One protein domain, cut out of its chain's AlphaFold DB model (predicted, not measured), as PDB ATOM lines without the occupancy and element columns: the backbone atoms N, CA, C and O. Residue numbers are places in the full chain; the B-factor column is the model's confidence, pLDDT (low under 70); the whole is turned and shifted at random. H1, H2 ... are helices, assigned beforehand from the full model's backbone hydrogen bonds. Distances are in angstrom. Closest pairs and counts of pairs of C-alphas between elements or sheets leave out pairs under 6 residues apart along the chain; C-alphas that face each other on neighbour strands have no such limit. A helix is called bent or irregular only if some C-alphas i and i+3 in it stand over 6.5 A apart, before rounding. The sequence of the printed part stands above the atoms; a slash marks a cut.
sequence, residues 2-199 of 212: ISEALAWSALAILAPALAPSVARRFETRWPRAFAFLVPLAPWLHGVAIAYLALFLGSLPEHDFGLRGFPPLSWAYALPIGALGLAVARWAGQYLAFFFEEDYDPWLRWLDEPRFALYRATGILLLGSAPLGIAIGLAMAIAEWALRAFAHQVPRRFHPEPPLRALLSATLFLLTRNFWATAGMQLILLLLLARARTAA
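This is residues 2 to 199 of the 212 residues of an uncharacterized protein of Chloroflexi bacterium (UniProt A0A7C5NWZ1). You are looking at a bundle of helices and helix arms, H1a, H2b, H3, H5, H6, H7 and H8, up and down, each running against the one before it in the chain; beyond H1a and H2b, the helical hairpin of H1b and H2a reaches out as an arm, and its tip, residues 28 to 33, sticks out. H5 packs on H1a, H2b and H6; H7, its centre the nearest to the mean of the C-alphas, packs on H6 and on H3, and H3 and H8 lie side by side on the side away from that arm, with short H4 on H8. The printed part has 198 residues with eight named helices, H1 to H8 in order, and no named strand: all helix, packed part aligned, part crossed. It is compact, with a radius of gyration of the C-alphas of 17.2 A and spans of 52 by 46 by 26 A.

Find C-alpha 2 at (-99.702, -15.435, -80.728), where H1, residues 2 to 29, begins. By its hydrogen bonds it was assigned as one helix, but it is bent, with C-alphas 17 and 20 7.1 A apart; its arms H1a, 2 to 17, and H1b, 20 to 29, are about perpendicular at 79 degrees. H2, residues 31 to 55, likewise assigned as one, is bent with C-alphas 39 and 42 7.1 A apart, into H2a, 31 to 39, and H2b, 42 to 55, at 80 degrees. Next come H3, 71 to 98, 35.6 A long with a kink of 64 degrees near residue 92; H4, 105 to 109; H5, 111 to 126; H6, 129 to 149, 29.9 A; H7, 160 to 175; and H8, 178 to 199, 31.6 A, ending at (-95.495, -3.891, -35.319).

Begin at H5, the hub. It touches H6 at a steep tilt of 51 degrees, closest at C-alphas Gly 122 and Gly 132, 3.8 A, and H1a at Thr 121 and Ala 5, 5.6 A. Its residues 111 to 117 alone touch H2b. H1a and H2b touch at a shallow 6 degrees, opposite ways, closest at C-alphas Trp 8 and Ala 53, 6.5 A. H6 and H7 form a hairpin at 14 degrees. H3 touches H8 at C-alphas Ala 77 and Ala 180, 6.5 A; H4 touches H8 at Pro 105 and Leu 189, 5.7 A. Not every O i to N i+4 pair is within hydrogen-bond range in H1a, 10 of 12, H2a, 4 of 5, H2b, 8 of 10, and H3, 17 of 24.

The farthest C-alphas, Thr 28 and Ala 75, are 52.8 A apart. The printed part has no cut; the link from H2 to H3, residues 56 to 70, is long. In this model pLDDT is under 70 at, among others, residues 59 to 74, 91 to 103 and 151 to 159.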
ATOM      1  N   ILE A   2    -100.586 -14.632 -81.619       82.25
ATOM      2  CA  ILE A   2     -99.702 -15.435 -80.728       82.25
ATOM      3  C   ILE A   2     -98.244 -14.945 -80.748       82.25
ATOM      4  O   ILE A   2     -97.638 -14.761 -79.695       82.25
ATOM      5  N   SER A   3     -97.686 -14.692 -81.935       85.06
ATOM      6  CA  SER A   3     -96.319 -14.175 -82.096       85.06
ATOM      7  C   SER A   3     -96.111 -12.822 -81.407       85.06
ATOM      8  O   SER A   3     -95.068 -12.594 -80.802       85.06
ATOM      9  N   GLU A   4     -97.113 -11.944 -81.443       84.62
ATOM     10  CA  GLU A   4     -97.075 -10.636 -80.781       84.62
ATOM     11  C   GLU A   4     -97.156 -10.779 -79.260       84.62
ATOM     12  O   GLU A   4     -96.357 -10.175 -78.553       84.62
ATOM     13  N   ALA A   5     -98.052 -11.624 -78.738       82.69
ATOM     14  CA  ALA A   5     -98.139 -11.899 -77.302       82.69
ATOM     15  C   ALA A   5     -96.825 -12.478 -76.743       82.69
ATOM     16  O   ALA A   5     -96.366 -12.077 -75.668       82.69
ATOM     17  N   LEU A   6     -96.178 -13.370 -77.504       86.81
ATOM     18  CA  LEU A   6     -94.848 -13.888 -77.187       86.81
ATOM     19  C   LEU A   6     -93.786 -12.787 -77.218       86.81
ATOM     20  O   LEU A   6     -92.971 -12.725 -76.304       86.81
ATOM     21  N   ALA A   7     -93.806 -11.901 -78.218       89.69
ATOM     22  CA  ALA A   7     -92.862 -10.791 -78.311       89.69
ATOM     23  C   ALA A   7     -93.001  -9.816 -77.129       89.69
ATOM     24  O   ALA A   7     -91.999  -9.454 -76.513       89.69
ATOM     25  N   TRP A   8     -94.230  -9.447 -76.756       88.88
ATOM     26  CA  TRP A   8     -94.497  -8.591 -75.598       88.88
ATOM     27  C   TRP A   8     -94.081  -9.249 -74.281       88.88
ATOM     28  O   TRP A   8     -93.454  -8.600 -73.441       88.88
ATOM     29  N   SER A   9     -94.367 -10.542 -74.112       87.25
ATOM     30  CA  SER A   9     -93.942 -11.297 -72.929       87.25
ATOM     31  C   SER A   9     -92.422 -11.440 -72.859       87.25
ATOM     32  O   SER A   9     -91.843 -11.233 -71.799       87.25
ATOM     33  N   ALA A  10     -91.755 -11.723 -73.979       90.25
ATOM     34  CA  ALA A  10     -90.299 -11.793 -74.043       90.25
ATOM     35  C   ALA A  10     -89.658 -10.437 -73.725       90.25
ATOM     36  O   ALA A  10     -88.708 -10.382 -72.948       90.25
ATOM     37  N   LEU A  11     -90.208  -9.340 -74.258       89.44
ATOM     38  CA  LEU A  11     -89.753  -7.987 -73.945       89.44
ATOM     39  C   LEU A  11     -89.872  -7.702 -72.443       89.44
ATOM     40  O   LEU A  11     -88.911  -7.238 -71.837       89.44
ATOM     41  N   ALA A  12     -91.012  -8.027 -71.836       88.62
ATOM     42  CA  ALA A  12     -91.237  -7.879 -70.402       88.62
ATOM     43  C   ALA A  12     -90.299  -8.762 -69.552       88.62
ATOM     44  O   ALA A  12     -89.751  -8.308 -68.552       88.62
ATOM     45  N   ILE A  13     -90.042 -10.005 -69.952       89.31
ATOM     46  CA  ILE A  13     -89.142 -10.904 -69.213       89.31
ATOM     47  C   ILE A  13     -87.683 -10.436 -69.316       89.31
ATOM     48  O   ILE A  13     -86.949 -10.487 -68.330       89.31
ATOM     49  N   LEU A  14     -87.255  -9.970 -70.493       88.88
ATOM     50  CA  LEU A  14     -85.869  -9.575 -70.767       88.88
ATOM     51  C   LEU A  14     -85.547  -8.133 -70.357       88.88
ATOM     52  O   LEU A  14     -84.376  -7.815 -70.137       88.88
ATOM     53  N   ALA A  15     -86.551  -7.260 -70.234       85.88
ATOM     54  CA  ALA A  15     -86.354  -5.851 -69.900       85.88
ATOM     55  C   ALA A  15     -85.497  -5.629 -68.640       85.88
ATOM     56  O   ALA A  15     -84.586  -4.805 -68.719       85.88
ATOM     57  N   PRO A  16     -85.664  -6.370 -67.524       80.75
ATOM     58  CA  PRO A  16     -84.794  -6.212 -66.363       80.75
ATOM     59  C   PRO A  16     -83.323  -6.511 -66.663       80.75
ATOM     60  O   PRO A  16     -82.449  -5.775 -66.220       80.75
ATOM     61  N   ALA A  17     -83.022  -7.535 -67.464       84.75
ATOM     62  CA  ALA A  17     -81.643  -7.870 -67.818       84.75
ATOM     63  C   ALA A  17     -80.998  -6.806 -68.728       84.75
ATOM     64  O   ALA A  17     -79.809  -6.516 -68.611       84.75
ATOM     65  N   LEU A  18     -81.789  -6.199 -69.618       84.75
ATOM     66  CA  LEU A  18     -81.319  -5.195 -70.579       84.75
ATOM     67  C   LEU A  18     -81.273  -3.774 -69.995       84.75
ATOM     68  O   LEU A  18     -80.484  -2.940 -70.453       84.75
ATOM     69  N   ALA A  19     -82.090  -3.494 -68.976       83.94
ATOM     70  CA  ALA A  19     -82.268  -2.168 -68.398       83.94
ATOM     71  C   ALA A  19     -80.956  -1.486 -67.960       83.94
ATOM     72  O   ALA A  19     -80.784  -0.327 -68.324       83.94
ATOM     73  N   PRO A  20     -79.987  -2.133 -67.277       83.62
ATOM     74  CA  PRO A  20     -78.770  -1.456 -66.819       83.62
ATOM     75  C   PRO A  20     -77.904  -0.930 -67.965       83.62
ATOM     76  O   PRO A  20     -77.403   0.194 -67.920       83.62
ATOM     77  N   SER A  21     -77.729  -1.739 -69.011       84.69
ATOM     78  CA  SER A  21     -76.907  -1.383 -70.169       84.69
ATOM     79  C   SER A  21     -77.561  -0.284 -71.002       84.69
ATOM     80  O   SER A  21     -76.880   0.639 -71.455       84.69
ATOM     81  N   VAL A  22     -78.884  -0.363 -71.185       85.50
ATOM     82  CA  VAL A  22     -79.657   0.649 -71.914       85.50
ATOM     83  C   VAL A  22     -79.721   1.952 -71.117       85.50
ATOM     84  O   VAL A  22     -79.466   3.010 -71.689       85.50
ATOM     85  N   ALA A  23     -79.961   1.882 -69.806       84.94
ATOM     86  CA  ALA A  23     -80.033   3.039 -68.919       84.94
ATOM     87  C   ALA A  23     -78.740   3.855 -68.947       84.94
ATOM     88  O   ALA A  23     -78.807   5.049 -69.204       84.94
ATOM     89  N   ARG A  24     -77.562   3.223 -68.818       87.00
ATOM     90  CA  ARG A  24     -76.270   3.940 -68.886       87.00
ATOM     91  C   ARG A  24     -76.083   4.699 -70.200       87.00
ATOM     92  O   ARG A  24     -75.657   5.854 -70.210       87.00
ATOM     93  N   ARG A  25     -76.407   4.060 -71.330       89.31
ATOM     94  CA  ARG A  25     -76.298   4.692 -72.658       89.31
ATOM     95  C   ARG A  25     -77.300   5.830 -72.819       89.31
ATOM     96  O   ARG A  25     -76.973   6.853 -73.419       89.31
ATOM     97  N   PHE A  26     -78.509   5.648 -72.301       88.44
ATOM     98  CA  PHE A  26     -79.582   6.624 -72.406       88.44
ATOM     99  C   PHE A  26     -79.350   7.838 -71.501       88.44
ATOM    100  O   PHE A  26     -79.482   8.962 -71.970       88.44
ATOM    101  N   GLU A  27     -78.912   7.625 -70.261       91.00
ATOM    102  CA  GLU A  27     -78.495   8.668 -69.318       91.00
ATOM    103  C   GLU A  27     -77.394   9.554 -69.912       91.00
ATOM    104  O   GLU A  27     -77.512  10.776 -69.909       91.00
ATOM    105  N   THR A  28     -76.376   8.935 -70.522       90.81
ATOM    106  CA  THR A  28     -75.258   9.655 -71.154       90.81
ATOM    107  C   THR A  28     -75.718  10.504 -72.347       90.81
ATOM    108  O   THR A  28     -75.214  11.604 -72.563       90.81
ATOM    109  N   ARG A  29     -76.667  10.006 -73.151       93.12
ATOM    110  CA  ARG A  29     -77.097  10.665 -74.397       93.12
ATOM    111  C   ARG A  29     -78.233  11.671 -74.187       93.12
ATOM    112  O   ARG A  29     -78.326  12.637 -74.939       93.12
ATOM    113  N   TRP A  30     -79.085  11.452 -73.185       93.31
ATOM    114  CA  TRP A  30     -80.306  12.224 -72.935       93.31
ATOM    115  C   TRP A  30     -80.561  12.436 -71.430       93.31
ATOM    116  O   TRP A  30     -81.592  11.999 -70.911       93.31
ATOM    117  N   PRO A  31     -79.688  13.156 -70.706       89.81
ATOM    118  CA  PRO A  31     -79.755  13.249 -69.243       89.81
ATOM    119  C   PRO A  31     -81.062  13.876 -68.733       89.81
ATOM    120  O   PRO A  31     -81.645  13.406 -67.758       89.81
ATOM    121  N   ARG A  32     -81.583  14.899 -69.430       90.69
ATOM    122  CA  ARG A  32     -82.854  15.557 -69.067       90.69
ATOM    123  C   ARG A  32     -84.063  14.634 -69.237       90.69
ATOM    124  O   ARG A  32     -84.944  14.620 -68.387       90.69
ATOM    125  N   ALA A  33     -84.098  13.855 -70.321       89.38
ATOM    126  CA  ALA A  33     -85.178  12.902 -70.562       89.38
ATOM    127  C   ALA A  33     -85.072  11.696 -69.620       89.38
ATOM    128  O   ALA A  33     -86.085  11.213 -69.131       89.38
ATOM    129  N   PHE A  34     -83.854  11.238 -69.324       87.69
ATOM    130  CA  PHE A  34     -83.613  10.158 -68.371       87.69
ATOM    131  C   PHE A  34     -84.152  10.504 -66.980       87.69
ATOM    132  O   PHE A  34     -84.932   9.732 -66.433       87.69
ATOM    133  N   ALA A  35     -83.844  11.697 -66.457       87.81
ATOM    134  CA  ALA A  35     -84.366  12.153 -65.167       87.81
ATOM    135  C   ALA A  35     -85.908  12.173 -65.111       87.81
ATOM    136  O   ALA A  35     -86.492  11.885 -64.070       87.81
ATOM    137  N   PHE A  36     -86.569  12.463 -66.237       90.12
ATOM    138  CA  PHE A  36     -88.029  12.421 -66.347       90.12
ATOM    139  C   PHE A  36     -88.592  10.993 -66.466       90.12
ATOM    140  O   PHE A  36     -89.647  10.694 -65.913       90.12
ATOM    141  N   LEU A  37     -87.902  10.099 -67.181       86.44
ATOM    142  CA  LEU A  37     -88.383   8.745 -67.483       86.44
ATOM    143  C   LEU A  37     -88.086   7.724 -66.382       86.44
ATOM    144  O   LEU A  37     -88.847   6.773 -66.225       86.44
ATOM    145  N   VAL A  38     -87.011   7.903 -65.612       86.94
ATOM    146  CA  VAL A  38     -86.626   6.980 -64.530       86.94
ATOM    147  C   VAL A  38     -87.762   6.752 -63.521       86.94
ATOM    148  O   VAL A  38     -88.071   5.589 -63.259       86.94
ATOM    149  N   PRO A  39     -88.460   7.790 -63.013       86.81
ATOM    150  CA  PRO A  39     -89.607   7.598 -62.121       86.81
ATOM    151  C   PRO A  39     -90.780   6.848 -62.768       86.81
ATOM    152  O   PRO A  39     -91.566   6.204 -62.077       86.81
ATOM    153  N   LEU A  40     -90.909   6.923 -64.096       87.62
ATOM    154  CA  LEU A  40     -91.975   6.273 -64.862       87.62
ATOM    155  C   LEU A  40     -91.632   4.829 -65.246       87.62
ATOM    156  O   LEU A  40     -92.528   4.076 -65.626       87.62
ATOM    157  N   ALA A  41     -90.370   4.411 -65.132       85.62
ATOM    158  CA  ALA A  41     -89.927   3.077 -65.529       85.62
ATOM    159  C   ALA A  41     -90.735   1.930 -64.880       85.62
ATOM    160  O   ALA A  41     -91.113   1.011 -65.611       85.62
ATOM    161  N   PRO A  42     -91.097   1.971 -63.577       84.12
ATOM    162  CA  PRO A  42     -91.940   0.938 -62.969       84.12
ATOM    163  C   PRO A  42     -93.334   0.849 -63.601       84.12
ATOM    164  O   PRO A  42     -93.860  -0.244 -63.791       84.12
ATOM    165  N   TRP A  43     -93.915   1.988 -63.982       87.50
ATOM    166  CA  TRP A  43     -95.226   2.060 -64.632       87.50
ATOM    167  C   TRP A  43     -95.182   1.568 -66.072       87.50
ATOM    168  O   TRP A  43     -96.060   0.820 -66.504       87.50
ATOM    169  N   LEU A  44     -94.139   1.952 -66.808       87.19
ATOM    170  CA  LEU A  44     -93.924   1.492 -68.176       87.19
ATOM    171  C   LEU A  44     -93.744  -0.028 -68.211       87.19
ATOM    172  O   LEU A  44     -94.390  -0.713 -69.003       87.19
ATOM    173  N   HIS A  45     -92.920  -0.553 -67.304       86.44
ATOM    174  CA  HIS A  45     -92.627  -1.979 -67.218       86.44
ATOM    175  C   HIS A  45     -93.802  -2.805 -66.682       86.44
ATOM    176  O   HIS A  45     -94.095  -3.882 -67.192       86.44
ATOM    177  N   GLY A  46     -94.474  -2.321 -65.637       84.00
ATOM    178  CA  GLY A  46     -95.565  -3.039 -64.980       84.00
ATOM    179  C   GLY A  46     -96.889  -2.985 -65.741       84.00
ATOM    180  O   GLY A  46     -97.566  -4.000 -65.890       84.00
ATOM    181  N   VAL A  47     -97.247  -1.808 -66.261       84.50
ATOM    182  CA  VAL A  47     -98.590  -1.535 -66.792       84.50
ATOM    183  C   VAL A  47     -98.568  -1.325 -68.300       84.50
ATOM    184  O   VAL A  47     -99.327  -1.979 -69.015       84.50
ATOM    185  N   ALA A  48     -97.708  -0.438 -68.806       85.94
ATOM    186  CA  ALA A  48     -97.806   0.007 -70.198       85.94
ATOM    187  C   ALA A  48     -97.602  -1.137 -71.202       85.94
ATOM    188  O   ALA A  48     -98.363  -1.231 -72.159       85.94
ATOM    189  N   ILE A  49     -96.647  -2.042 -70.961       85.00
ATOM    190  CA  ILE A  49     -96.409  -3.203 -71.840       85.00
ATOM    191  C   ILE A  49     -97.663  -4.084 -71.956       85.00
ATOM    192  O   ILE A  49     -98.072  -4.444 -73.059       85.00
ATOM    193  N   ALA A  50     -98.304  -4.400 -70.828       82.75
ATOM    194  CA  ALA A  50     -99.500  -5.238 -70.809       82.75
ATOM    195  C   ALA A  50    -100.691  -4.560 -71.506       82.75
ATOM    196  O   ALA A  50    -101.407  -5.196 -72.281       82.75
ATOM    197  N   TYR A  51    -100.880  -3.258 -71.278       79.19
ATOM    198  CA  TYR A  51    -101.961  -2.493 -71.899       79.19
ATOM    199  C   TYR A  51    -101.748  -2.262 -73.399       79.19
ATOM    200  O   TYR A  51    -102.715  -2.326 -74.156       79.19
ATOM    201  N   LEU A  52    -100.510  -2.049 -73.854       83.31
ATOM    202  CA  LEU A  52    -100.190  -1.946 -75.281       83.31
ATOM    203  C   LEU A  52    -100.454  -3.266 -76.008       83.31
ATOM    204  O   LEU A  52    -101.101  -3.258 -77.053       83.31
ATOM    205  N   ALA A  53    -100.030  -4.396 -75.430       81.19
ATOM    206  CA  ALA A  53    -100.313  -5.720 -75.984       81.19
ATOM    207  C   ALA A  53    -101.826  -5.956 -76.140       81.19
ATOM    208  O   ALA A  53    -102.286  -6.467 -77.161       81.19
ATOM    209  N   LEU A  54    -102.615  -5.530 -75.151       76.38
ATOM    210  CA  LEU A  54    -104.070  -5.616 -75.213       76.38
ATOM    211  C   LEU A  54    -104.683  -4.683 -76.261       76.38
ATOM    212  O   LEU A  54    -105.536  -5.112 -77.034       76.38
ATOM    213  N   PHE A  55    -104.280  -3.413 -76.287       78.25
ATOM    214  CA  PHE A  55    -104.836  -2.423 -77.209       78.25
ATOM    215  C   PHE A  55    -104.592  -2.808 -78.672       78.25
ATOM    216  O   PHE A  55    -105.469  -2.633 -79.512       78.25
ATOM    217  N   LEU A  56    -103.434  -3.404 -78.957       79.56
ATOM    218  CA  LEU A  56    -103.074  -3.914 -80.280       79.56
ATOM    219  C   LEU A  56    -103.759  -5.247 -80.634       79.56
ATOM    220  O   LEU A  56    -103.467  -5.821 -81.677       79.56
ATOM    221  N   GLY A  57    -104.641  -5.770 -79.776       67.81
ATOM    222  CA  GLY A  57    -105.360  -7.019 -80.024       67.81
ATOM    223  C   GLY A  57    -104.477  -8.268 -79.945       67.81
ATOM    224  O   GLY A  57    -104.844  -9.314 -80.473       67.81
ATOM    225  N   SER A  58    -103.314  -8.199 -79.285       71.25
ATOM    226  CA  SER A  58    -102.423  -9.363 -79.145       71.25
ATOM    227  C   SER A  58    -103.008 -10.442 -78.220       71.25
ATOM    228  O   SER A  58    -102.583 -11.593 -78.295       71.25
ATOM    229  N   LEU A  59    -103.978 -10.088 -77.365       66.12
ATOM    230  CA  LEU A  59    -104.621 -10.978 -76.394       66.12
ATOM    231  C   LEU A  59    -106.153 -11.014 -76.577       66.12
ATOM    232  O   LEU A  59    -106.761  -9.959 -76.751       66.12
ATOM    233  N   PRO A  60    -106.791 -12.196 -76.476       61.88
ATOM    234  CA  PRO A  60    -108.243 -12.345 -76.462       61.88
ATOM    235  C   PRO A  60    -108.902 -11.546 -75.343       61.88
ATOM    236  O   PRO A  60    -108.481 -11.582 -74.189       61.88
ATOM    237  N   GLU A  61    -109.983 -10.852 -75.677       58.94
ATOM    238  CA  GLU A  61    -110.665  -9.962 -74.734       58.94
ATOM    239  C   GLU A  61    -111.486 -10.718 -73.678       58.94
ATOM    240  O   GLU A  61    -111.646 -10.228 -72.561       58.94
ATOM    241  N   HIS A  62    -111.997 -11.905 -74.021       53.81
ATOM    242  CA  HIS A  62    -113.015 -12.607 -73.234       53.81
ATOM    243  C   HIS A  62    -112.457 -13.570 -72.181       53.81
ATOM    244  O   HIS A  62    -113.046 -13.687 -71.114       53.81
ATOM    245  N   ASP A  63    -111.315 -14.216 -72.419       54.06
ATOM    246  CA  ASP A  63    -110.850 -15.300 -71.538       54.06
ATOM    247  C   ASP A  63    -109.957 -14.822 -70.383       54.06
ATOM    248  O   ASP A  63    -109.653 -15.586 -69.465       54.06
ATOM    249  N   PHE A  64    -109.533 -13.552 -70.407       56.88
ATOM    250  CA  PHE A  64    -108.468 -13.048 -69.527       56.88
ATOM    251  C   PHE A  64    -108.854 -11.834 -68.676       56.88
ATOM    252  O   PHE A  64    -108.065 -11.392 -67.841       56.88
ATOM    253  N   GLY A  65    -110.074 -11.308 -68.833       54.72
ATOM    254  CA  GLY A  65    -110.671 -10.337 -67.906       54.72
ATOM    255  C   GLY A  65    -110.108  -8.927 -67.927       54.72
ATOM    256  O   GLY A  65    -110.435  -8.138 -67.041       54.72
ATOM    257  N   LEU A  66    -109.291  -8.584 -68.919       57.38
ATOM    258  CA  LEU A  66    -108.667  -7.266 -68.997       57.38
ATOM    259  C   LEU A  66    -109.654  -6.152 -69.406       57.38
ATOM    260  O   LEU A  66    -109.482  -5.017 -68.970       57.38
ATOM    261  N   ARG A  67    -110.725  -6.457 -70.156       56.34
ATOM    262  CA  ARG A  67    -111.815  -5.502 -70.478       56.34
ATOM    263  C   ARG A  67    -113.036  -5.586 -69.546       56.34
ATOM    264  O   ARG A  67    -114.025  -4.899 -69.771       56.34
ATOM    265  N   GLY A  68    -112.935  -6.358 -68.461       51.75
ATOM    266  CA  GLY A  68    -114.041  -6.606 -67.535       51.75
ATOM    267  C   GLY A  68    -114.941  -7.748 -68.011       51.75
ATOM    268  O   GLY A  68    -115.250  -7.878 -69.190       51.75
ATOM    269  N   PHE A  69    -115.325  -8.612 -67.074       59.16
ATOM    270  CA  PHE A  69    -116.253  -9.714 -67.316       59.16
ATOM    271  C   PHE A  69    -117.707  -9.290 -67.053       59.16
ATOM    272  O   PHE A  69    -117.941  -8.302 -66.348       59.16
ATOM    273  N   PRO A  70    -118.697 -10.073 -67.528       61.53
ATOM    274  CA  PRO A  70    -120.098  -9.876 -67.184       61.53
ATOM    275  C   PRO A  70    -120.307  -9.826 -65.659       61.53
ATOM    276  O   PRO A  70    -119.628 -10.569 -64.937       61.53
ATOM    277  N   PRO A  71    -121.279  -9.044 -65.151       62.53
ATOM    278  CA  PRO A  71    -121.571  -8.914 -63.717       62.53
ATOM    279  C   PRO A  71    -121.723 -10.256 -62.985       62.53
ATOM    280  O   PRO A  71    -121.332 -10.381 -61.830       62.53
ATOM    281  N   LEU A  72    -122.212 -11.293 -63.675       63.88
ATOM    282  CA  LEU A  72    -122.396 -12.639 -63.127       63.88
ATOM    283  C   LEU A  72    -121.088 -13.292 -62.639       63.88
ATOM    284  O   LEU A  72    -121.090 -14.046 -61.672       63.88
ATOM    285  N   SER A  73    -119.955 -12.979 -63.274       61.84
ATOM    286  CA  SER A  73    -118.634 -13.484 -62.865       61.84
ATOM    287  C   SER A  73    -118.190 -12.938 -61.503       61.84
ATOM    288  O   SER A  73    -117.474 -13.614 -60.762       61.84
ATOM    289  N   TRP A  74    -118.662 -11.744 -61.128       65.25
ATOM    290  CA  TRP A  74    -118.365 -11.136 -59.834       65.25
ATOM    291  C   TRP A  74    -119.042 -11.881 -58.685       65.25
ATOM    292  O   TRP A  74    -118.470 -11.953 -57.600       65.25
ATOM    293  N   ALA A  75    -120.201 -12.504 -58.926       71.50
ATOM    294  CA  ALA A  75    -120.894 -13.305 -57.918       71.50
ATOM    295  C   ALA A  75    -120.059 -14.513 -57.457       71.50
ATOM    296  O   ALA A  75    -120.096 -14.864 -56.281       71.50
ATOM    297  N   TYR A  76    -119.259 -15.104 -58.352       65.81
ATOM    298  CA  TYR A  76    -118.325 -16.186 -58.016       65.81
ATOM    299  C   TYR A  76    -116.985 -15.658 -57.489       65.81
ATOM    300  O   TYR A  76    -116.387 -16.259 -56.597       65.81
ATOM    301  N   ALA A  77    -116.525 -14.506 -57.987       70.38
ATOM    302  CA  ALA A  77    -115.269 -13.900 -57.554       70.38
ATOM    303  C   ALA A  77    -115.325 -13.350 -56.118       70.38
ATOM    304  O   ALA A  77    -114.323 -13.418 -55.412       70.38
ATOM    305  N   LEU A  78    -116.475 -12.836 -55.665       76.50
ATOM    306  CA  LEU A  78    -116.652 -12.265 -54.324       76.50
ATOM    307  C   LEU A  78    -116.407 -13.264 -53.178       76.50
ATOM    308  O   LEU A  78    -115.566 -12.964 -52.330       76.50
ATOM    309  N   PRO A  79    -117.070 -14.437 -53.110       79.31
ATOM    310  CA  PRO A  79    -116.836 -15.399 -52.032       79.31
ATOM    311  C   PRO A  79    -115.423 -15.992 -52.082       79.31
ATOM    312  O   PRO A  79    -114.798 -16.168 -51.037       79.31
ATOM    313  N   ILE A  80    -114.880 -16.232 -53.281       77.62
ATOM    314  CA  ILE A  80    -113.494 -16.690 -53.470       77.62
ATOM    315  C   ILE A  80    -112.504 -15.622 -52.991       77.62
ATOM    316  O   ILE A  80    -111.540 -15.936 -52.295       77.62
ATOM    317  N   GLY A  81    -112.764 -14.355 -53.314       74.81
ATOM    318  CA  GLY A  81    -111.994 -13.212 -52.840       74.81
ATOM    319  C   GLY A  81    -112.069 -13.071 -51.322       74.81
ATOM    320  O   GLY A  81    -111.039 -12.962 -50.669       74.81
ATOM    321  N   ALA A  82    -113.258 -13.164 -50.725       80.25
ATOM    322  CA  ALA A  82    -113.436 -13.101 -49.275       80.25
ATOM    323  C   ALA A  82    -112.694 -14.235 -48.548       80.25
ATOM    324  O   ALA A  82    -111.980 -13.979 -47.575       80.25
ATOM    325  N   LEU A  83    -112.795 -15.471 -49.049       80.06
ATOM    326  CA  LEU A  83    -112.061 -16.616 -48.509       80.06
ATOM    327  C   LEU A  83    -110.550 -16.421 -48.657       80.06
ATOM    328  O   LEU A  83    -109.806 -16.593 -47.693       80.06
ATOM    329  N   GLY A  84    -110.093 -16.002 -49.837       74.69
ATOM    330  CA  GLY A  84    -108.690 -15.694 -50.065       74.69
ATOM    331  C   GLY A  84    -108.191 -14.574 -49.149       74.69
ATOM    332  O   GLY A  84    -107.041 -14.626 -48.734       74.69
ATOM    333  N   LEU A  85    -109.028 -13.583 -48.796       77.25
ATOM    334  CA  LEU A  85    -108.651 -12.476 -47.907       77.25
ATOM    335  C   LEU A  85    -108.535 -12.973 -46.481       77.25
ATOM    336  O   LEU A  85    -107.601 -12.589 -45.787       77.25
ATOM    337  N   ALA A  86    -109.455 -13.833 -46.050       79.25
ATOM    338  CA  ALA A  86    -109.391 -14.465 -44.742       79.25
ATOM    339  C   ALA A  86    -108.116 -15.313 -44.612       79.25
ATOM    340  O   ALA A  86    -107.368 -15.143 -43.650       79.25
ATOM    341  N   VAL A  87    -107.820 -16.144 -45.619       77.06
ATOM    342  CA  VAL A  87    -106.599 -16.962 -45.667       77.06
ATOM    343  C   VAL A  87    -105.354 -16.086 -45.739       77.06
ATOM    344  O   VAL A  87    -104.419 -16.315 -44.986       77.06
ATOM    345  N   ALA A  88    -105.335 -15.055 -46.581       67.19
ATOM    346  CA  ALA A  88    -104.206 -14.140 -46.710       67.19
ATOM    347  C   ALA A  88    -103.972 -13.302 -45.453       67.19
ATOM    348  O   ALA A  88    -102.829 -13.053 -45.090       67.19
ATOM    349  N   ARG A  89    -105.036 -12.868 -44.773       73.44
ATOM    350  CA  ARG A  89    -104.953 -12.150 -43.498       73.44
ATOM    351  C   ARG A  89    -104.402 -13.059 -42.407       73.44
ATOM    352  O   ARG A  89    -103.537 -12.623 -41.658       73.44
ATOM    353  N   TRP A  90    -104.890 -14.296 -42.329       78.00
ATOM    354  CA  TRP A  90    -104.399 -15.298 -41.386       78.00
ATOM    355  C   TRP A  90    -102.938 -15.661 -41.677       78.00
ATOM    356  O   TRP A  90    -102.076 -15.500 -40.821       78.00
ATOM    357  N   ALA A  91    -102.623 -16.035 -42.917       66.81
ATOM    358  CA  ALA A  91    -101.274 -16.375 -43.351       66.81
ATOM    359  C   ALA A  91    -100.322 -15.174 -43.267       66.81
ATOM    360  O   ALA A  91     -99.154 -15.345 -42.945       66.81
ATOM    361  N   GLY A  92    -100.809 -13.953 -43.490       64.25
ATOM    362  CA  GLY A  92    -100.045 -12.712 -43.384       64.25
ATOM    363  C   GLY A  92     -99.525 -12.429 -41.976       64.25
ATOM    364  O   GLY A  92     -98.497 -11.770 -41.846       64.25
ATOM    365  N   GLN A  93    -100.154 -12.985 -40.933       67.56
ATOM    366  CA  GLN A  93     -99.616 -12.949 -39.566       67.56
ATOM    367  C   GLN A  93     -98.323 -13.767 -39.428       67.56
ATOM    368  O   GLN A  93     -97.480 -13.436 -38.602       67.56
ATOM    369  N   TYR A  94     -98.141 -14.795 -40.260       68.69
ATOM    370  CA  TYR A  94     -96.983 -15.695 -40.234       68.69
ATOM    371  C   TYR A  94     -95.979 -15.404 -41.356       68.69
ATOM    372  O   TYR A  94     -94.777 -15.583 -41.188       68.69
ATOM    373  N   LEU A  95     -96.463 -14.937 -42.508       64.75
ATOM    374  CA  LEU A  95     -95.671 -14.725 -43.716       64.75
ATOM    375  C   LEU A  95     -95.111 -13.306 -43.834       64.75
ATOM    376  O   LEU A  95     -94.298 -13.070 -44.723       64.75
ATOM    377  N   ALA A  96     -95.499 -12.373 -42.955       66.06
ATOM    378  CA  ALA A  96     -95.071 -10.969 -42.994       66.06
ATOM    379  C   ALA A  96     -93.542 -10.789 -43.087       66.06
ATOM    380  O   ALA A  96     -93.088  -9.856 -43.748       66.06
ATOM    381  N   PHE A  97     -92.773 -11.706 -42.485       63.47
ATOM    382  CA  PHE A  97     -91.306 -11.745 -42.520       63.47
ATOM    383  C   PHE A  97     -90.715 -11.997 -43.920       63.47
ATOM    384  O   PHE A  97     -89.603 -11.563 -44.209       63.47
ATOM    385  N   PHE A  98     -91.434 -12.693 -44.805       64.69
ATOM    386  CA  PHE A  98     -90.931 -13.017 -46.146       64.69
ATOM    387  C   PHE A  98     -91.051 -11.862 -47.137       64.69
ATOM    388  O   PHE A  98     -90.397 -11.894 -48.179       64.69
ATOM    389  N   PHE A  99     -91.872 -10.860 -46.821       65.44
ATOM    390  CA  PHE A  99     -92.073  -9.692 -47.665       65.44
ATOM    391  C   PHE A  99     -91.034  -8.616 -47.314       65.44
ATOM    392  O   PHE A  99     -90.828  -8.306 -46.145       65.44
ATOM    393  N   GLU A 100     -90.425  -7.991 -48.320       63.53
ATOM    394  CA  GLU A 100     -89.389  -6.953 -48.154       63.53
ATOM    395  C   GLU A 100     -89.931  -5.732 -47.382       63.53
ATOM    396  O   GLU A 100     -91.078  -5.321 -47.614       63.53
ATOM    397  N   GLU A 101     -89.122  -5.166 -46.479       58.66
ATOM    398  CA  GLU A 101     -89.514  -4.125 -45.509       58.66
ATOM    399  C   GLU A 101     -89.679  -2.719 -46.113       58.66
ATOM    400  O   GLU A 101     -90.491  -1.949 -45.600       58.66
ATOM    401  N   ASP A 102     -89.004  -2.414 -47.230       59.16
ATOM    402  CA  ASP A 102     -88.816  -1.028 -47.706       59.16
ATOM    403  C   ASP A 102     -89.472  -0.691 -49.060       59.16
ATOM    404  O   ASP A 102     -89.288   0.410 -49.578       59.16
ATOM    405  N   TYR A 103     -90.248  -1.602 -49.658       66.00
ATOM    406  CA  TYR A 103     -90.853  -1.366 -50.977       66.00
ATOM    407  C   TYR A 103     -92.315  -0.903 -50.894       66.00
ATOM    408  O   TYR A 103     -93.127  -1.501 -50.185       66.00
ATOM    409  N   ASP A 104     -92.656   0.129 -51.672       75.06
ATOM    410  CA  ASP A 104     -94.007   0.692 -51.766       75.06
ATOM    411  C   ASP A 104     -95.017  -0.364 -52.283       75.06
ATOM    412  O   ASP A 104     -94.835  -0.902 -53.386       75.06
ATOM    413  N   PRO A 105     -96.096  -0.666 -51.526       75.69
ATOM    414  CA  PRO A 105     -97.181  -1.553 -51.950       75.69
ATOM    415  C   PRO A 105     -97.746  -1.218 -53.331       75.69
ATOM    416  O   PRO A 105     -98.114  -2.120 -54.086       75.69
ATOM    417  N   TRP A 106     -97.801   0.069 -53.675       79.06
ATOM    418  CA  TRP A 106     -98.341   0.520 -54.947       79.06
ATOM    419  C   TRP A 106     -97.456   0.101 -56.118       79.06
ATOM    420  O   TRP A 106     -97.954  -0.424 -57.111       79.06
ATOM    421  N   LEU A 107     -96.134   0.229 -55.973       78.94
ATOM    422  CA  LEU A 107     -95.177  -0.209 -56.990       78.94
ATOM    423  C   LEU A 107     -95.229  -1.721 -57.208       78.94
ATOM    424  O   LEU A 107     -95.089  -2.180 -58.338       78.94
ATOM    425  N   ARG A 108     -95.483  -2.497 -56.150       80.50
ATOM    426  CA  ARG A 108     -95.685  -3.947 -56.265       80.50
ATOM    427  C   ARG A 108     -96.958  -4.269 -57.031       80.50
ATOM    428  O   ARG A 108     -96.954  -5.143 -57.893       80.50
ATOM    429  N   TRP A 109     -98.047  -3.563 -56.757       83.88
ATOM    430  CA  TRP A 109     -99.308  -3.790 -57.454       83.88
ATOM    431  C   TRP A 109     -99.196  -3.617 -58.983       83.88
ATOM    432  O   TRP A 109     -99.865  -4.332 -59.729       83.88
ATOM    433  N   LEU A 110     -98.275  -2.765 -59.458       84.38
ATOM    434  CA  LEU A 110     -98.004  -2.570 -60.890       84.38
ATOM    435  C   LEU A 110     -97.517  -3.830 -61.619       84.38
ATOM    436  O   LEU A 110     -97.538  -3.849 -62.844       84.38
ATOM    437  N   ASP A 111     -97.082  -4.880 -60.922       84.88
ATOM    438  CA  ASP A 111     -96.673  -6.131 -61.569       84.88
ATOM    439  C   ASP A 111     -97.866  -6.992 -62.017       84.88
ATOM    440  O   ASP A 111     -97.711  -7.852 -62.886       84.88
ATOM    441  N   GLU A 112     -99.063  -6.776 -61.462       86.50
ATOM    442  CA  GLU A 112    -100.230  -7.621 -61.745       86.50
ATOM    443  C   GLU A 112    -100.690  -7.592 -63.212       86.50
ATOM    444  O   GLU A 112    -100.958  -8.669 -63.758       86.50
ATOM    445  N   PRO A 113    -100.749  -6.436 -63.907       85.81
ATOM    446  CA  PRO A 113    -101.020  -6.410 -65.345       85.81
ATOM    447  C   PRO A 113     -99.991  -7.215 -66.147       85.81
ATOM    448  O   PRO A 113    -100.355  -7.935 -67.078       85.81
ATOM    449  N   ARG A 114     -98.713  -7.171 -65.754       88.31
ATOM    450  CA  ARG A 114     -97.646  -7.948 -66.396       88.31
ATOM    451  C   ARG A 114     -97.794  -9.451 -66.141       88.31
ATOM    452  O   ARG A 114     -97.692 -10.246 -67.071       88.31
ATOM    453  N   PHE A 115     -98.125  -9.866 -64.919       88.44
ATOM    454  CA  PHE A 115     -98.435 -11.272 -64.633       88.44
ATOM    455  C   PHE A 115     -99.685 -11.754 -65.379       88.44
ATOM    456  O   PHE A 115     -99.747 -12.904 -65.817       88.44
ATOM    457  N   ALA A 116    -100.677 -10.883 -65.569       85.12
ATOM    458  CA  ALA A 116    -101.836 -11.176 -66.405       85.12
ATOM    459  C   ALA A 116    -101.445 -11.388 -67.876       85.12
ATOM    460  O   ALA A 116    -101.903 -12.364 -68.467       85.12
ATOM    461  N   LEU A 117    -100.550 -10.559 -68.427       87.50
ATOM    462  CA  LEU A 117     -99.982 -10.745 -69.768       87.50
ATOM    463  C   LEU A 117     -99.317 -12.125 -69.919       87.50
ATOM    464  O   LEU A 117     -99.582 -12.821 -70.901       87.50
ATOM    465  N   TYR A 118     -98.512 -12.561 -68.946       90.00
ATOM    466  CA  TYR A 118     -97.850 -13.873 -69.004       90.00
ATOM    467  C   TYR A 118     -98.849 -15.033 -69.015       90.00
ATOM    468  O   TYR A 118     -98.732 -15.957 -69.821       90.00
ATOM    469  N   ARG A 119     -99.873 -14.972 -68.155       87.31
ATOM    470  CA  ARG A 119    -100.945 -15.978 -68.122       87.31
ATOM    471  C   ARG A 119    -101.728 -15.998 -69.429       87.31
ATOM    472  O   ARG A 119    -101.919 -17.066 -69.999       87.31
ATOM    473  N   ALA A 120    -102.138 -14.834 -69.928       84.50
ATOM    474  CA  ALA A 120    -102.891 -14.723 -71.174       84.50
ATOM    475  C   ALA A 120    -102.095 -15.276 -72.368       84.50
ATOM    476  O   ALA A 120    -102.637 -16.014 -73.189       84.50
ATOM    477  N   THR A 121    -100.786 -15.013 -72.408       87.25
ATOM    478  CA  THR A 121     -99.872 -15.570 -73.418       87.25
ATOM    479  C   THR A 121     -99.784 -17.094 -73.327       87.25
ATOM    480  O   THR A 121     -99.875 -17.780 -74.343       87.25
ATOM    481  N   GLY A 122     -99.661 -17.650 -72.118       86.31
ATOM    482  CA  GLY A 122     -99.641 -19.099 -71.917       86.31
ATOM    483  C   GLY A 122    -100.946 -19.787 -72.326       86.31
ATOM    484  O   GLY A 122    -100.919 -20.864 -72.919       86.31
ATOM    485  N   ILE A 123    -102.095 -19.170 -72.034       84.94
ATOM    486  CA  ILE A 123    -103.403 -19.749 -72.371       84.94
ATOM    487  C   ILE A 123    -103.643 -19.678 -73.879       84.94
ATOM    488  O   ILE A 123    -104.119 -20.652 -74.454       84.94
ATOM    489  N   LEU A 124    -103.239 -18.586 -74.532       84.56
ATOM    490  CA  LEU A 124    -103.222 -18.488 -75.992       84.56
ATOM    491  C   LEU A 124    -102.398 -19.594 -76.656       84.56
ATOM    492  O   LEU A 124    -102.801 -20.122 -77.687       84.56
ATOM    493  N   LEU A 125    -101.241 -19.925 -76.079       86.19
ATOM    494  CA  LEU A 125    -100.338 -20.935 -76.622       86.19
ATOM    495  C   LEU A 125    -100.915 -22.352 -76.501       86.19
ATOM    496  O   LEU A 125    -100.778 -23.155 -77.419       86.19
ATOM    497  N   LEU A 126    -101.519 -22.669 -75.353       86.94
ATOM    498  CA  LEU A 126    -101.905 -24.040 -75.002       86.94
ATOM    499  C   LEU A 126    -103.408 -24.324 -75.096       86.94
ATOM    500  O   LEU A 126    -103.817 -25.466 -74.902       86.94
ATOM    501  N   GLY A 127    -104.242 -23.305 -75.314       82.38
ATOM    502  CA  GLY A 127    -105.703 -23.433 -75.342       82.38
ATOM    503  C   GLY A 127    -106.322 -23.899 -74.017       82.38
ATOM    504  O   GLY A 127    -107.463 -24.349 -73.990       82.38
ATOM    505  N   SER A 128    -105.573 -23.835 -72.911       83.44
ATOM    506  CA  SER A 128    -105.955 -24.406 -71.617       83.44
ATOM    507  C   SER A 128    -105.645 -23.431 -70.489       83.44
ATOM    508  O   SER A 128    -104.493 -23.037 -70.302       83.44
ATOM    509  N   ALA A 129    -106.669 -23.060 -69.712       81.38
ATOM    510  CA  ALA A 129    -106.517 -22.121 -68.604       81.38
ATOM    511  C   ALA A 129    -105.509 -22.610 -67.536       81.38
ATOM    512  O   ALA A 129    -104.592 -21.852 -67.222       81.38
ATOM    513  N   PRO A 130    -105.580 -23.857 -67.020       86.25
ATOM    514  CA  PRO A 130    -104.611 -24.344 -66.035       86.25
ATOM    515  C   PRO A 130    -103.171 -24.366 -66.561       86.25
ATOM    516  O   PRO A 130    -102.260 -23.895 -65.881       86.25
ATOM    517  N   LEU A 131    -102.964 -24.872 -67.781       85.88
ATOM    518  CA  LEU A 131    -101.621 -24.974 -68.353       85.88
ATOM    519  C   LEU A 131    -101.051 -23.596 -68.704       85.88
ATOM    520  O   LEU A 131     -99.875 -23.328 -68.470       85.88
ATOM    521  N   GLY A 132    -101.885 -22.690 -69.209       85.19
ATOM    522  CA  GLY A 132    -101.463 -21.331 -69.508       85.19
ATOM    523  C   GLY A 132    -101.154 -20.502 -68.261       85.19
ATOM    524  O   GLY A 132    -100.216 -19.708 -68.273       85.19
ATOM    525  N   ILE A 133    -101.855 -20.743 -67.148       87.00
ATOM    526  CA  ILE A 133    -101.503 -20.165 -65.843       87.00
ATOM    527  C   ILE A 133    -100.156 -20.705 -65.350       87.00
ATOM    528  O   ILE A 133     -99.348 -19.924 -64.851       87.00
ATOM    529  N   ALA A 134     -99.883 -22.002 -65.532       90.44
ATOM    530  CA  ALA A 134     -98.589 -22.594 -65.188       90.44
ATOM    531  C   ALA A 134     -97.439 -21.988 -66.013       90.44
ATOM    532  O   ALA A 134     -96.400 -21.645 -65.450       90.44
ATOM    533  N   ILE A 135     -97.645 -21.765 -67.318       90.06
ATOM    534  CA  ILE A 135     -96.691 -21.015 -68.154       90.06
ATOM    535  C   ILE A 135     -96.519 -19.589 -67.632       90.06
ATOM    536  O   ILE A 135     -95.389 -19.127 -67.485       90.06
ATOM    537  N   GLY A 136     -97.616 -18.894 -67.326       89.25
ATOM    538  CA  GLY A 136     -97.554 -17.526 -66.820       89.25
ATOM    539  C   GLY A 136     -96.759 -17.412 -65.516       89.25
ATOM    540  O   GLY A 136     -95.962 -16.489 -65.348       89.25
ATOM    541  N   LEU A 137     -96.916 -18.390 -64.619       91.69
ATOM    542  CA  LEU A 137     -96.119 -18.514 -63.402       91.69
ATOM    543  C   LEU A 137     -94.642 -18.784 -63.716       91.69
ATOM    544  O   LEU A 137     -93.775 -18.118 -63.153       91.69
ATOM    545  N   ALA A 138     -94.342 -19.711 -64.630       92.25
ATOM    546  CA  ALA A 138     -92.971 -20.003 -65.046       92.25
ATOM    547  C   ALA A 138     -92.278 -18.764 -65.639       92.25
ATOM    548  O   ALA A 138     -91.124 -18.490 -65.316       92.25
ATOM    549  N   MET A 139     -92.995 -17.966 -66.433       92.19
ATOM    550  CA  MET A 139     -92.516 -16.692 -66.974       92.19
ATOM    551  C   MET A 139     -92.255 -15.651 -65.878       92.19
ATOM    552  O   MET A 139     -91.217 -14.993 -65.901       92.19
ATOM    553  N   ALA A 140     -93.144 -15.529 -64.886       89.88
ATOM    554  CA  ALA A 140     -92.932 -14.636 -63.746       89.88
ATOM    555  C   ALA A 140     -91.702 -15.042 -62.912       89.88
ATOM    556  O   ALA A 140     -90.920 -14.186 -62.495       89.88
ATOM    557  N   ILE A 141     -91.498 -16.349 -62.708       90.12
ATOM    558  CA  ILE A 141     -90.310 -16.892 -62.033       90.12
ATOM    559  C   ILE A 141     -89.051 -16.623 -62.866       90.12
ATOM    560  O   ILE A 141     -88.032 -16.223 -62.306       90.12
ATOM    561  N   ALA A 142     -89.113 -16.792 -64.190       90.00
ATOM    562  CA  ALA A 142     -87.996 -16.508 -65.086       90.00
ATOM    563  C   ALA A 142     -87.605 -15.023 -65.065       90.00
ATOM    564  O   ALA A 142     -86.425 -14.703 -64.944       90.00
ATOM    565  N   GLU A 143     -88.579 -14.108 -65.108       90.06
ATOM    566  CA  GLU A 143     -88.323 -12.671 -64.959       90.06
ATOM    567  C   GLU A 143     -87.647 -12.365 -63.613       90.06
ATOM    568  O   GLU A 143     -86.683 -11.601 -63.549       90.06
ATOM    569  N   TRP A 144     -88.126 -12.975 -62.527       86.25
ATOM    570  CA  TRP A 144     -87.518 -12.810 -61.211       86.25
ATOM    571  C   TRP A 144     -86.079 -13.354 -61.162       86.25
ATOM    572  O   TRP A 144     -85.190 -12.677 -60.645       86.25
ATOM    573  N   ALA A 145     -85.817 -14.515 -61.766       85.88
ATOM    574  CA  ALA A 145     -84.470 -15.072 -61.872       85.88
ATOM    575  C   ALA A 145     -83.533 -14.150 -62.674       85.88
ATOM    576  O   ALA A 145     -82.385 -13.945 -62.283       85.88
ATOM    577  N   LEU A 146     -84.030 -13.527 -63.749       86.31
ATOM    578  CA  LEU A 146     -83.277 -12.543 -64.532       86.31
ATOM    579  C   LEU A 146     -82.986 -11.265 -63.741       86.31
ATOM    580  O   LEU A 146     -81.869 -10.756 -63.802       86.31
ATOM    581  N   ARG A 147     -83.947 -10.765 -62.953       81.50
ATOM    582  CA  ARG A 147     -83.723  -9.641 -62.025       81.50
ATOM    583  C   ARG A 147     -82.648  -9.975 -60.991       81.50
ATOM    584  O   ARG A 147     -81.781  -9.143 -60.722       81.50
ATOM    585  N   ALA A 148     -82.689 -11.187 -60.434       77.69
ATOM    586  CA  ALA A 148     -81.697 -11.661 -59.473       77.69
ATOM    587  C   ALA A 148     -80.299 -11.755 -60.109       77.69
ATOM    588  O   ALA A 148     -79.328 -11.268 -59.531       77.69
ATOM    589  N   PHE A 149     -80.209 -12.301 -61.325       80.31
ATOM    590  CA  PHE A 149     -78.962 -12.383 -62.088       80.31
ATOM    591  C   PHE A 149     -78.402 -11.002 -62.452       80.31
ATOM    592  O   PHE A 149     -77.201 -10.773 -62.355       80.31
ATOM    593  N   ALA A 150     -79.266 -10.047 -62.800       77.25
ATOM    594  CA  ALA A 150     -78.881  -8.672 -63.108       77.25
ATOM    595  C   ALA A 150     -78.480  -7.841 -61.868       77.25
ATOM    596  O   ALA A 150     -78.298  -6.629 -61.987       77.25
ATOM    597  N   HIS A 151     -78.362  -8.463 -60.685       68.19
ATOM    598  CA  HIS A 151     -78.096  -7.813 -59.395       68.19
ATOM    599  C   HIS A 151     -79.086  -6.686 -59.045       68.19
ATOM    600  O   HIS A 151     -78.748  -5.754 -58.321       68.19
ATOM    601  N   GLN A 152     -80.322  -6.773 -59.546       63.69
ATOM    602  CA  GLN A 152     -81.401  -5.815 -59.262       63.69
ATOM    603  C   GLN A 152     -82.274  -6.234 -58.074       63.69
ATOM    604  O   GLN A 152     -83.267  -5.579 -57.770       63.69
ATOM    605  N   VAL A 153     -81.912  -7.329 -57.407       58.41
ATOM    606  CA  VAL A 153     -82.542  -7.818 -56.179       58.41
ATOM    607  C   VAL A 153     -81.535  -7.617 -55.041       58.41
ATOM    608  O   VAL A 153     -80.339  -7.850 -55.259       58.41
ATOM    609  N   PRO A 154     -81.953  -7.169 -53.841       49.75
ATOM    610  CA  PRO A 154     -81.050  -7.063 -52.699       49.75
ATOM    611  C   PRO A 154     -80.331  -8.393 -52.422       49.75
ATOM    612  O   PRO A 154     -80.835  -9.467 -52.734       49.75
ATOM    613  N   ARG A 155     -79.130  -8.330 -51.825       52.12
ATOM    614  CA  ARG A 155     -78.186  -9.456 -51.608       52.12
ATOM    615  C   ARG A 155     -78.768 -10.711 -50.926       52.12
ATOM    616  O   ARG A 155     -78.073 -11.722 -50.849       52.12
ATOM    617  N   ARG A 156     -79.995 -10.664 -50.404       56.88
ATOM    618  CA  ARG A 156     -80.702 -11.801 -49.811       56.88
ATOM    619  C   ARG A 156     -81.759 -12.317 -50.782       56.88
ATOM    620  O   ARG A 156     -82.535 -11.560 -51.349       56.88
ATOM    621  N   PHE A 157     -81.797 -13.634 -50.945       55.44
ATOM    622  CA  PHE A 157     -82.822 -14.314 -51.724       55.44
ATOM    623  C   PHE A 157     -84.179 -14.152 -51.022       55.44
ATOM    624  O   PHE A 157     -84.466 -14.850 -50.051       55.44
ATOM    625  N   HIS A 158     -85.000 -13.206 -51.477       65.56
ATOM    626  CA  HIS A 158     -86.346 -12.998 -50.947       65.56
ATOM    627  C   HIS A 158     -87.355 -13.834 -51.752       65.56
ATOM    628  O   HIS A 158     -87.509 -13.592 -52.951       65.56
ATOM    629  N   PRO A 159     -88.064 -14.801 -51.132       66.75
ATOM    630  CA  PRO A 159     -89.047 -15.640 -51.823       66.75
ATOM    631  C   PRO A 159     -90.375 -14.916 -52.098       66.75
ATOM    632  O   PRO A 159     -91.310 -15.525 -52.612       66.75
ATOM    633  N   GLU A 160     -90.484 -13.626 -51.775       75.12
ATOM    634  CA  GLU A 160     -91.703 -12.853 -51.994       75.12
ATOM    635  C   GLU A 160     -92.167 -12.858 -53.461       75.12
ATOM    636  O   GLU A 160     -93.335 -13.178 -53.694       75.12
ATOM    637  N   PRO A 161     -91.334 -12.516 -54.467       74.81
ATOM    638  CA  PRO A 161     -91.820 -12.413 -55.839       74.81
ATOM    639  C   PRO A 161     -92.396 -13.723 -56.400       74.81
ATOM    640  O   PRO A 161     -93.495 -13.660 -56.959       74.81
ATOM    641  N   PRO A 162     -91.757 -14.905 -56.231       81.69
ATOM    642  CA  PRO A 162     -92.358 -16.160 -56.669       81.69
ATOM    643  C   PRO A 162     -93.591 -16.543 -55.840       81.69
ATOM    644  O   PRO A 162     -94.564 -17.032 -56.412       81.69
ATOM    645  N   LEU A 163     -93.616 -16.271 -54.528       81.06
ATOM    646  CA  LEU A 163     -94.795 -16.522 -53.690       81.06
ATOM    647  C   LEU A 163     -95.995 -15.676 -54.138       81.06
ATOM    648  O   LEU A 163     -97.110 -16.179 -54.244       81.06
ATOM    649  N   ARG A 164     -95.771 -14.398 -54.448       83.50
ATOM    650  CA  ARG A 164     -96.812 -13.495 -54.946       83.50
ATOM    651  C   ARG A 164     -97.283 -13.895 -56.339       83.50
ATOM    652  O   ARG A 164     -98.488 -13.908 -56.574       83.50
ATOM    653  N   ALA A 165     -96.367 -14.266 -57.235       84.50
ATOM    654  CA  ALA A 165     -96.726 -14.782 -58.552       84.50
ATOM    655  C   ALA A 165     -97.587 -16.051 -58.431       84.50
ATOM    656  O   ALA A 165     -98.601 -16.167 -59.119       84.50
ATOM    657  N   LEU A 166     -97.248 -16.953 -57.502       86.62
ATOM    658  CA  LEU A 166     -98.036 -18.147 -57.199       86.62
ATOM    659  C   LEU A 166     -99.416 -17.794 -56.630       86.62
ATOM    660  O   LEU A 166    -100.419 -18.308 -57.111       86.62
ATOM    661  N   LEU A 167     -99.495 -16.889 -55.650       83.88
ATOM    662  CA  LEU A 167    -100.770 -16.417 -55.099       83.88
ATOM    663  C   LEU A 167    -101.641 -15.776 -56.182       83.88
ATOM    664  O   LEU A 167    -102.829 -16.069 -56.269       83.88
ATOM    665  N   SER A 168    -101.051 -14.941 -57.037       85.56
ATOM    666  CA  SER A 168    -101.743 -14.303 -58.156       85.56
ATOM    667  C   SER A 168    -102.238 -15.353 -59.156       85.56
ATOM    668  O   SER A 168    -103.388 -15.295 -59.586       85.56
ATOM    669  N   ALA A 169    -101.414 -16.346 -59.504       84.94
ATOM    670  CA  ALA A 169    -101.788 -17.461 -60.374       84.94
ATOM    671  C   ALA A 169    -102.952 -18.284 -59.800       84.94
ATOM    672  O   ALA A 169    -103.927 -18.529 -60.509       84.94
ATOM    673  N   THR A 170    -102.891 -18.643 -58.516       84.88
ATOM    674  CA  THR A 170    -103.947 -19.390 -57.819       84.88
ATOM    675  C   THR A 170    -105.244 -18.593 -57.748       84.88
ATOM    676  O   THR A 170    -106.300 -19.107 -58.105       84.88
ATOM    677  N   LEU A 171    -105.181 -17.319 -57.346       81.00
ATOM    678  CA  LEU A 171    -106.353 -16.445 -57.314       81.00
ATOM    679  C   LEU A 171    -106.978 -16.320 -58.700       81.00
ATOM    680  O   LEU A 171    -108.185 -16.472 -58.831       81.00
ATOM    681  N   PHE A 172    -106.166 -16.125 -59.739       80.94
ATOM    682  CA  PHE A 172    -106.657 -16.051 -61.109       80.94
ATOM    683  C   PHE A 172    -107.262 -17.373 -61.597       80.94
ATOM    684  O   PHE A 172    -108.268 -17.348 -62.293       80.94
ATOM    685  N   LEU A 173    -106.711 -18.527 -61.216       83.62
ATOM    686  CA  LEU A 173    -107.302 -19.827 -61.548       83.62
ATOM    687  C   LEU A 173    -108.715 -19.972 -60.960       83.62
ATOM    688  O   LEU A 173    -109.604 -20.511 -61.622       83.62
ATOM    689  N   LEU A 174    -108.908 -19.477 -59.736       78.94
ATOM    690  CA  LEU A 174    -110.163 -19.579 -58.994       78.94
ATOM    691  C   LEU A 174    -111.195 -18.532 -59.429       78.94
ATOM    692  O   LEU A 174    -112.360 -18.862 -59.626       78.94
ATOM    693  N   THR A 175    -110.785 -17.273 -59.586       74.50
ATOM    694  CA  THR A 175    -111.688 -16.167 -59.942       74.50
ATOM    695  C   THR A 175    -111.919 -16.069 -61.444       74.50
ATOM    696  O   THR A 175    -112.936 -15.521 -61.867       74.50
ATOM    697  N   ARG A 176    -110.947 -16.534 -62.242       76.00
ATOM    698  CA  ARG A 176    -110.820 -16.286 -63.686       76.00
ATOM    699  C   ARG A 176    -110.982 -14.814 -64.056       76.00
ATOM    700  O   ARG A 176    -111.368 -14.505 -65.172       76.00
ATOM    701  N   ASN A 177    -110.706 -13.900 -63.127       76.19
ATOM    702  CA  ASN A 177    -111.011 -12.483 -63.272       76.19
ATOM    703  C   ASN A 177    -109.801 -11.645 -62.854       76.19
ATOM    704  O   ASN A 177    -109.401 -11.636 -61.690       76.19
ATOM    705  N   PHE A 178    -109.231 -10.922 -63.822       77.81
ATOM    706  CA  PHE A 178    -108.074 -10.059 -63.605       77.81
ATOM    707  C   PHE A 178    -108.326  -9.002 -62.527       77.81
ATOM    708  O   PHE A 178    -107.531  -8.897 -61.600       77.81
ATOM    709  N   TRP A 179    -109.423  -8.246 -62.615       77.12
ATOM    710  CA  TRP A 179    -109.717  -7.153 -61.684       77.12
ATOM    711  C   TRP A 179    -109.952  -7.653 -60.262       77.12
ATOM    712  O   TRP A 179    -109.477  -7.034 -59.311       77.12
ATOM    713  N   ALA A 180    -110.611  -8.805 -60.118       76.25
ATOM    714  CA  ALA A 180    -110.745  -9.467 -58.828       76.25
ATOM    715  C   ALA A 180    -109.369  -9.857 -58.274       76.25
ATOM    716  O   ALA A 180    -109.060  -9.522 -57.136       76.25
ATOM    717  N   THR A 181    -108.507 -10.485 -59.081       81.88
ATOM    718  CA  THR A 181    -107.147 -10.863 -58.664       81.88
ATOM    719  C   THR A 181    -106.279  -9.650 -58.324       81.88
ATOM    720  O   THR A 181    -105.612  -9.647 -57.292       81.88
ATOM    721  N   ALA A 182    -106.309  -8.596 -59.139       82.44
ATOM    722  CA  ALA A 182    -105.533  -7.379 -58.923       82.44
ATOM    723  C   ALA A 182    -106.007  -6.621 -57.675       82.44
ATOM    724  O   ALA A 182    -105.183  -6.199 -56.865       82.44
ATOM    725  N   GLY A 183    -107.321  -6.472 -57.484       82.38
ATOM    726  CA  GLY A 183    -107.886  -5.849 -56.284       82.38
ATOM    727  C   GLY A 183    -107.571  -6.654 -55.025       82.38
ATOM    728  O   GLY A 183    -107.181  -6.102 -54.002       82.38
ATOM    729  N   MET A 184    -107.647  -7.977 -55.126       82.19
ATOM    730  CA  MET A 184    -107.307  -8.903 -54.057       82.19
ATOM    731  C   MET A 184    -105.841  -8.794 -53.620       82.19
ATOM    732  O   MET A 184    -105.547  -8.689 -52.427       82.19
ATOM    733  N   GLN A 185    -104.924  -8.770 -54.589       82.88
ATOM    734  CA  GLN A 185    -103.497  -8.559 -54.347       82.88
ATOM    735  C   GLN A 185    -103.231  -7.187 -53.722       82.88
ATOM    736  O   GLN A 185    -102.455  -7.092 -52.774       82.88
ATOM    737  N   LEU A 186    -103.920  -6.132 -54.173       85.25
ATOM    738  CA  LEU A 186    -103.803  -4.803 -53.569       85.25
ATOM    739  C   LEU A 186    -104.235  -4.801 -52.099       85.25
ATOM    740  O   LEU A 186    -103.500  -4.312 -51.245       85.25
ATOM    741  N   ILE A 187    -105.404  -5.365 -51.787       82.56
ATOM    742  CA  ILE A 187    -105.908  -5.430 -50.408       82.56
ATOM    743  C   ILE A 187    -104.928  -6.211 -49.525       82.56
ATOM    744  O   ILE A 187    -104.625  -5.779 -48.414       82.56
ATOM    745  N   LEU A 188    -104.392  -7.328 -50.023       80.69
ATOM    746  CA  LEU A 188    -103.387  -8.128 -49.325       80.69
ATOM    747  C   LEU A 188    -102.121  -7.310 -49.033       80.69
ATOM    748  O   LEU A 188    -101.661  -7.285 -47.891       80.69
ATOM    749  N   LEU A 189    -101.600  -6.583 -50.025       80.94
ATOM    750  CA  LEU A 189    -100.436  -5.707 -49.859       80.94
ATOM    751  C   LEU A 189    -100.699  -4.584 -48.843       80.94
ATOM    752  O   LEU A 189     -99.845  -4.307 -48.002       80.94
ATOM    753  N   LEU A 190    -101.891  -3.979 -48.858       82.06
ATOM    754  CA  LEU A 190    -102.288  -2.940 -47.899       82.06
ATOM    755  C   LEU A 190    -102.433  -3.485 -46.471       82.06
ATOM    756  O   LEU A 190    -102.014  -2.832 -45.513       82.06
ATOM    757  N   LEU A 191    -102.997  -4.685 -46.303       77.81
ATOM    758  CA  LEU A 191    -103.104  -5.342 -44.999       77.81
ATOM    759  C   LEU A 191    -101.724  -5.669 -44.422       77.81
ATOM    760  O   LEU A 191    -101.491  -5.423 -43.238       77.81
ATOM    761  N   LEU A 192    -100.806  -6.168 -45.256       75.38
ATOM    762  CA  LEU A 192     -99.420  -6.421 -44.861       75.38
ATOM    763  C   LEU A 192     -98.697  -5.120 -44.496       75.38
ATOM    764  O   LEU A 192     -98.065  -5.053 -43.443       75.38
ATOM    765  N   ALA A 193     -98.841  -4.063 -45.301       75.06
ATOM    766  CA  ALA A 193     -98.281  -2.743 -45.002       75.06
ATOM    767  C   ALA A 193     -98.780  -2.201 -43.652       75.06
ATOM    768  O   ALA A 193     -97.990  -1.742 -42.825       75.06
ATOM    769  N   ARG A 194    -100.083  -2.330 -43.372       74.38
ATOM    770  CA  ARG A 194    -100.680  -1.896 -42.104       74.38
ATOM    771  C   ARG A 194    -100.193  -2.718 -40.910       74.38
ATOM    772  O   ARG A 194     -99.837  -2.137 -39.885       74.38
ATOM    773  N   ALA A 195    -100.148  -4.045 -41.026       70.31
ATOM    774  CA  ALA A 195     -99.648  -4.917 -39.961       70.31
ATOM    775  C   ALA A 195     -98.204  -4.559 -39.560       70.31
ATOM    776  O   ALA A 195     -97.876  -4.554 -38.377       70.31
ATOM    777  N   ARG A 196     -97.375  -4.150 -40.527       66.69
ATOM    778  CA  ARG A 196     -96.002  -3.680 -40.289       66.69
ATOM    779  C   ARG A 196     -95.937  -2.355 -39.540       66.69
ATOM    780  O   ARG A 196     -95.149  -2.229 -38.608       66.69
ATOM    781  N   THR A 197     -96.769  -1.376 -39.909       66.19
ATOM    782  CA  THR A 197     -96.812  -0.090 -39.186       66.19
ATOM    783  C   THR A 197     -97.213  -0.260 -37.722       66.19
ATOM    784  O   THR A 197     -96.695   0.449 -36.869       66.19
ATOM    785  N   ALA A 198     -98.076  -1.236 -37.422       63.69
ATOM    786  CA  ALA A 198     -98.487  -1.555 -36.058       63.69
ATOM    787  C   ALA A 198     -97.422  -2.337 -35.263       63.69
ATOM    788  O   ALA A 198     -97.411  -2.266 -34.039       63.69
ATOM    789  N   ALA A 199     -96.537  -3.076 -35.942       58.84
ATOM    790  CA  ALA A 199     -95.495  -3.891 -35.319       58.84
ATOM    791  C   ALA A 199     -94.198  -3.125 -35.000       58.84
ATOM    792  O   ALA A 199     -93.373  -3.652 -34.260       58.84
TER     793      ALA A 199